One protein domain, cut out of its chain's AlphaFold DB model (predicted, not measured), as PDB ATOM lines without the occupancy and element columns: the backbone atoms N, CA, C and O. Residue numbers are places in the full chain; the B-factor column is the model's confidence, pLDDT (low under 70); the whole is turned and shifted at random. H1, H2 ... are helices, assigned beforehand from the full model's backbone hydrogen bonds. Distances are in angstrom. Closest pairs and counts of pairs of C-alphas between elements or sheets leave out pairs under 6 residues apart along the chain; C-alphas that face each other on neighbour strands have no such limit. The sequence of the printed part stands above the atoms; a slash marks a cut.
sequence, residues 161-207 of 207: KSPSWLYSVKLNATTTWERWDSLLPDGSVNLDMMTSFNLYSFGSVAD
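AT A GLANCE: This is residues 161 to 207 of the 207 residues of the protein "Bac_rhamnosid6H domain-containing protein" of Pseudogymnoascus sp. VKM F-4513 (FW-928) (UniProt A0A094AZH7). There is little regular structure: a long winding loop, residues 171 to 200, with a short helix before it and another after it. H2 lies toward one end of the longest axis, the bend of the loop around Asp 186 toward the other, and H1 between them. The printed part has 47 residues, of which 12 are in two named helices, H1 then H2, with no named strand; the class is all helix. It is compact, with a radius of gyration of the C-alphas of 10.0 A and spans of 30 by 22 by 16 A.

IN THESE COORDINATES: H1, residues 165 to 170, begins at C-alpha 165 (100.167, 157.212, 86.357) and is 9.2 A long from first to last C-alpha. H2, residues 201 to 206, is 10.7 A long and ends at C-alpha 206 (89.727, 154.688, 88.844).

HOW THE PARTS SIT: H1 and H2 are close but not clearly touching; their closest C-alphas, Trp 165 and Phe 202, are 7.9 A apart. Their lines are about perpendicular, at 84 degrees. O i to N i+4 pairs within hydrogen-bond range number 1 of 2 in H1 and 0 of 2 in H2, where 2 of 3 O i to N i+3 pairs are.

THE WHOLE: The two farthest C-alphas, Asp 186 and Asp 207, are 31.6 A apart. The link from H1 to H2 is long, the printed part has no cut, and no printed residue is under 70 in pLDDT.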
ATOM      1  N   LYS A 161     107.311 160.900  88.191       97.50
ATOM      2  CA  LYS A 161     108.441 160.104  87.683       97.50
ATOM      3  C   LYS A 161     107.955 158.711  87.265       97.50
ATOM      4  O   LYS A 161     107.008 158.199  87.853       97.50
ATOM      5  N   SER A 162     108.596 158.092  86.277       96.06
ATOM      6  CA  SER A 162     108.318 156.689  85.943       96.06
ATOM      7  C   SER A 162     108.894 155.760  87.024       96.06
ATOM      8  O   SER A 162     110.018 156.025  87.467       96.06
ATOM      9  N   PRO A 163     108.185 154.693  87.438       97.56
ATOM     10  CA  PRO A 163     106.823 154.302  87.044       97.56
ATOM     11  C   PRO A 163     105.724 154.996  87.882       97.56
ATOM     12  O   PRO A 163     105.698 154.892  89.109       97.56
ATOM     13  N   SER A 164     104.787 155.690  87.225       98.38
ATOM     14  CA  SER A 164     103.582 156.277  87.847       98.38
ATOM     15  C   SER A 164     102.500 156.590  86.808       98.38
ATOM     16  O   SER A 164     102.788 156.689  85.614       98.38
ATOM     17  N   TRP A 165     101.257 156.807  87.252       98.56
ATOM     18  CA  TRP A 165     100.167 157.212  86.357       98.56
ATOM     19  C   TRP A 165     100.392 158.591  85.731       98.56
ATOM     20  O   TRP A 165     100.193 158.750  84.530       98.56
ATOM     21  N   LEU A 166     100.839 159.595  86.499       98.44
ATOM     22  CA  LEU A 166     101.004 160.948  85.954       98.44
ATOM     23  C   LEU A 166     102.289 161.121  85.137       98.44
ATOM     24  O   LEU A 166     102.442 162.148  84.473       98.44
ATOM     25  N   TYR A 167     103.195 160.136  85.127       98.25
ATOM     26  CA  TYR A 167     104.320 160.120  84.192       98.25
ATOM     27  C   TYR A 167     103.840 160.140  82.735       98.25
ATOM     28  O   TYR A 167     104.275 160.991  81.960       98.25
ATOM     29  N   SER A 168     102.893 159.269  82.368       97.19
ATOM     30  CA  SER A 168     102.350 159.230  81.004       97.19
ATOM     31  C   SER A 168     101.564 160.505  80.677       97.19
ATOM     32  O   SER A 168     101.731 161.082  79.603       97.19
ATOM     33  N   VAL A 169     100.788 161.025  81.635       97.81
ATOM     34  CA  VAL A 169     100.058 162.298  81.493       97.81
ATOM     35  C   VAL A 169     101.018 163.461  81.223       97.81
ATOM     36  O   VAL A 169     100.774 164.268  80.327       97.81
ATOM     37  N   LYS A 170     102.156 163.526  81.928       97.19
ATOM     38  CA  LYS A 170     103.210 164.531  81.699       97.19
ATOM     39  C   LYS A 170     103.817 164.442  80.294       97.19
ATOM     40  O   LYS A 170     104.325 165.437  79.782       97.19
ATOM     41  N   LEU A 171     103.743 163.272  79.669       96.50
ATOM     42  CA  LEU A 171     104.164 163.007  78.295       96.50
ATOM     43  C   LEU A 171     103.010 163.124  77.282       96.50
ATOM     44  O   LEU A 171     103.123 162.639  76.159       96.50
ATOM     45  N   ASN A 172     101.927 163.819  77.647       96.44
ATOM     46  CA  ASN A 172     100.747 164.082  76.818       96.44
ATOM     47  C   ASN A 172      99.929 162.833  76.451       96.44
ATOM     48  O   ASN A 172      99.230 162.825  75.434       96.44
ATOM     49  N   ALA A 173      99.988 161.776  77.266       97.38
ATOM     50  CA  ALA A 173      99.084 160.644  77.115       97.38
ATOM     51  C   ALA A 173      97.615 161.087  77.213       97.38
ATOM     52  O   ALA A 173      97.240 161.846  78.104       97.38
ATOM     53  N   THR A 174      96.776 160.566  76.316       97.75
ATOM     54  CA  THR A 174      95.307 160.727  76.351       97.75
ATOM     55  C   THR A 174      94.578 159.413  76.652       97.75
ATOM     56  O   THR A 174      93.356 159.385  76.761       97.75
ATOM     57  N   THR A 175      95.342 158.334  76.824       98.19
ATOM     58  CA  THR A 175      94.926 156.967  77.153       98.19
ATOM     59  C   THR A 175      95.962 156.358  78.098       98.19
ATOM     60  O   THR A 175      97.111 156.804  78.127       98.19
ATOM     61  N   THR A 176      95.588 155.337  78.870       98.00
ATOM     62  CA  THR A 176      96.555 154.570  79.669       98.00
ATOM     63  C   THR A 176      97.388 153.658  78.774       98.00
ATOM     64  O   THR A 176      96.915 153.166  77.746       98.00
ATOM     65  N   TRP A 177      98.650 153.458  79.140       97.62
ATOM     66  CA  TRP A 177      99.608 152.686  78.353       97.62
ATOM     67  C   TRP A 177      99.743 151.267  78.891       97.62
ATOM     68  O   TRP A 177      99.429 150.994  80.046       97.62
ATOM     69  N   GLU A 178     100.226 150.366  78.045       96.94
ATOM     70  CA  GLU A 178     100.486 148.981  78.419       96.94
ATOM     71  C   GLU A 178     101.621 148.847  79.428       96.94
ATOM     72  O   GLU A 178     101.502 148.073  80.372       96.94
ATOM     73  N   ARG A 179     102.702 149.611  79.241       96.62
ATOM     74  CA  ARG A 179     103.856 149.641  80.139       96.62
ATOM     75  C   ARG A 179     103.898 150.973  80.872       96.62
ATOM     76  O   ARG A 179     103.558 152.016  80.309       96.62
ATOM     77  N   TRP A 180     104.410 150.951  82.099       97.19
ATOM     78  CA  TRP A 180     104.699 152.172  82.855       97.19
ATOM     79  C   TRP A 180     105.658 153.113  82.110       97.19
ATOM     80  O   TRP A 180     105.597 154.329  82.276       97.19
ATOM     81  N   ASP A 181     106.509 152.547  81.258       96.00
ATOM     82  CA  ASP A 181     107.540 153.213  80.477       96.00
ATOM     83  C   ASP A 181     107.379 152.989  78.960       96.00
ATOM     84  O   ASP A 181     108.372 152.983  78.237       96.00
ATOM     85  N   SER A 182     106.144 152.844  78.441       96.44
ATOM     86  CA  SER A 182     105.907 152.704  76.985       96.44
ATOM     87  C   SER A 182     106.599 153.801  76.159       96.44
ATOM     88  O   SER A 182     107.065 153.529  75.051       96.44
ATOM     89  N   LEU A 183     106.713 155.015  76.712       96.25
ATOM     90  CA  LEU A 183     107.634 156.051  76.246       96.25
ATOM     91  C   LEU A 183     108.731 156.286  77.292       96.25
ATOM     92  O   LEU A 183     108.437 156.560  78.463       96.25
ATOM     93  N   LEU A 184     109.987 156.220  76.863       94.12
ATOM     94  CA  LEU A 184     111.159 156.478  77.695       94.12
ATOM     95  C   LEU A 184     111.392 157.992  77.882       94.12
ATOM     96  O   LEU A 184     110.877 158.800  77.101       94.12
ATOM     97  N   PRO A 185     112.188 158.414  78.886       89.56
ATOM     98  CA  PRO A 185     112.441 159.835  79.145       89.56
ATOM     99  C   PRO A 185     113.091 160.602  77.985       89.56
ATOM    100  O   PRO A 185     112.980 161.826  77.930       89.56
ATOM    101  N   ASP A 186     113.773 159.907  77.072       92.50
ATOM    102  CA  ASP A 186     114.384 160.487  75.870       92.50
ATOM    103  C   ASP A 186     113.406 160.613  74.685       92.50
ATOM    104  O   ASP A 186     113.784 161.099  73.618       92.50
ATOM    105  N   GLY A 187     112.146 160.205  74.871       90.81
ATOM    106  CA  GLY A 187     111.098 160.233  73.854       90.81
ATOM    107  C   GLY A 187     111.108 159.030  72.910       90.81
ATOM    108  O   GLY A 187     110.294 158.987  71.987       90.81
ATOM    109  N   SER A 188     111.996 158.055  73.115       95.12
ATOM    110  CA  SER A 188     111.968 156.803  72.362       95.12
ATOM    111  C   SER A 188     110.908 155.840  72.911       95.12
ATOM    112  O   SER A 188     110.546 155.866  74.088       95.12
ATOM    113  N   VAL A 189     110.361 155.001  72.030       96.38
ATOM    114  CA  VAL A 189     109.387 153.965  72.399       96.38
ATOM    115  C   VAL A 189     110.134 152.797  73.034       96.38
ATOM    116  O   VAL A 189     111.134 152.339  72.480       96.38
ATOM    117  N   ASN A 190     109.635 152.276  74.153       92.81
ATOM    118  CA  ASN A 190     110.135 151.010  74.676       92.81
ATOM    119  C   ASN A 190     109.722 149.885  73.707       92.81
ATOM    120  O   ASN A 190     108.536 149.672  73.478       92.81
ATOM    121  N   LEU A 191     110.687 149.199  73.089       88.62
ATOM    122  CA  LEU A 191     110.444 148.137  72.099       88.62
ATOM    123  C   LEU A 191     110.576 146.723  72.680       88.62
ATOM    124  O   LEU A 191     110.560 145.752  71.924       88.62
ATOM    125  N   ASP A 192     110.735 146.589  73.995       83.31
ATOM    126  CA  ASP A 192     110.859 145.284  74.629       83.31
ATOM    127  C   ASP A 192     109.558 144.481  74.469       83.31
ATOM    128  O   ASP A 192     108.520 144.820  75.036       83.31
ATOM    129  N   MET A 193     109.620 143.410  73.673       73.75
ATOM    130  CA  MET A 193     108.539 142.485  73.296       73.75
ATOM    131  C   MET A 193     107.279 143.102  72.656       73.75
ATOM    132  O   MET A 193     106.960 142.786  71.511       73.75
ATOM    133  N   MET A 194     106.530 143.916  73.400       85.00
ATOM    134  CA  MET A 194     105.209 144.443  73.060       85.00
ATOM    135  C   MET A 194     104.997 145.793  73.757       85.00
ATOM    136  O   MET A 194     105.288 145.917  74.952       85.00
ATOM    137  N   THR A 195     104.500 146.771  72.993       94.00
ATOM    138  CA  THR A 195     104.156 148.109  73.486       94.00
ATOM    139  C   THR A 195     102.907 148.651  72.798       94.00
ATOM    140  O   THR A 195     102.895 148.892  71.588       94.00
ATOM    141  N   SER A 196     101.875 148.912  73.595       95.44
ATOM    142  CA  SER A 196     100.662 149.643  73.230       95.44
ATOM    143  C   SER A 196     100.507 150.920  74.061       95.44
ATOM    144  O   SER A 196     100.706 150.929  75.274       95.44
ATOM    145  N   PHE A 197     100.075 152.005  73.417       97.31
ATOM    146  CA  PHE A 197      99.746 153.276  74.075       97.31
ATOM    147  C   PHE A 197      98.263 153.384  74.470       97.31
ATOM    148  O   PHE A 197      97.814 154.457  74.863       97.31
ATOM    149  N   ASN A 198      97.482 152.309  74.344       97.69
ATOM    150  CA  ASN A 198      96.053 152.312  74.655       97.69
ATOM    151  C   ASN A 198      95.618 150.960  75.239       97.69
ATOM    152  O   ASN A 198      95.041 150.124  74.543       97.69
ATOM    153  N   LEU A 199      95.949 150.734  76.512       96.75
ATOM    154  CA  LEU A 199      95.585 149.535  77.261       96.75
ATOM    155  C   LEU A 199      95.054 149.926  78.643       96.75
ATOM    156  O   LEU A 199      95.702 150.666  79.381       96.75
ATOM    157  N   TYR A 200      93.866 149.438  78.997       96.94
ATOM    158  CA  TYR A 200      93.129 149.904  80.177       96.94
ATOM    159  C   TYR A 200      93.603 149.300  81.504       96.94
ATOM    160  O   TYR A 200      93.135 149.741  82.547       96.94
ATOM    161  N   SER A 201      94.506 148.311  81.501       96.38
ATOM    162  CA  SER A 201      94.886 147.558  82.708       96.38
ATOM    163  C   SER A 201      95.289 148.465  83.876       96.38
ATOM    164  O   SER A 201      94.795 148.297  84.988       96.38
ATOM    165  N   PHE A 202      96.123 149.480  83.625       97.44
ATOM    166  CA  PHE A 202      96.530 150.454  84.648       97.44
ATOM    167  C   PHE A 202      95.523 151.591  84.872       97.44
ATOM    168  O   PHE A 202      95.680 152.369  85.811       97.44
ATOM    169  N   GLY A 203      94.467 151.669  84.059       97.31
ATOM    170  CA  GLY A 203      93.296 152.517  84.291       97.31
ATOM    171  C   GLY A 203      92.393 152.028  85.428       97.31
ATOM    172  O   GLY A 203      91.576 152.808  85.902       97.31
ATOM    173  N   SER A 204      92.602 150.800  85.921       97.25
ATOM    174  CA  SER A 204      91.935 150.239  87.115       97.25
ATOM    175  C   SER A 204      92.100 151.080  88.388       97.25
ATOM    176  O   SER A 204      91.358 150.901  89.340       97.25
ATOM    177  N   VAL A 205      93.021 152.050  88.406       96.88
ATOM    178  CA  VAL A 205      93.157 153.038  89.493       96.88
ATOM    179  C   VAL A 205      91.889 153.878  89.734       96.88
ATOM    180  O   VAL A 205      91.785 154.530  90.768       96.88
ATOM    181  N   ALA A 206      90.964 153.915  88.771       93.94
ATOM    182  CA  ALA A 206      89.727 154.688  88.844       93.94
ATOM    183  C   ALA A 206      88.508 153.908  89.385       93.94
ATOM    184  O   ALA A 206      87.456 154.534  89.543       93.94
ATOM    185  N   ASP A 207      88.634 152.597  89.625       79.56
ATOM    186  CA  ASP A 207      87.570 151.740  90.181       79.56
ATOM    187  C   ASP A 207      87.399 151.937  91.703       79.56
ATOM    188  O   ASP A 207      86.239 151.886  92.180       79.56
TER     189      ASP A 207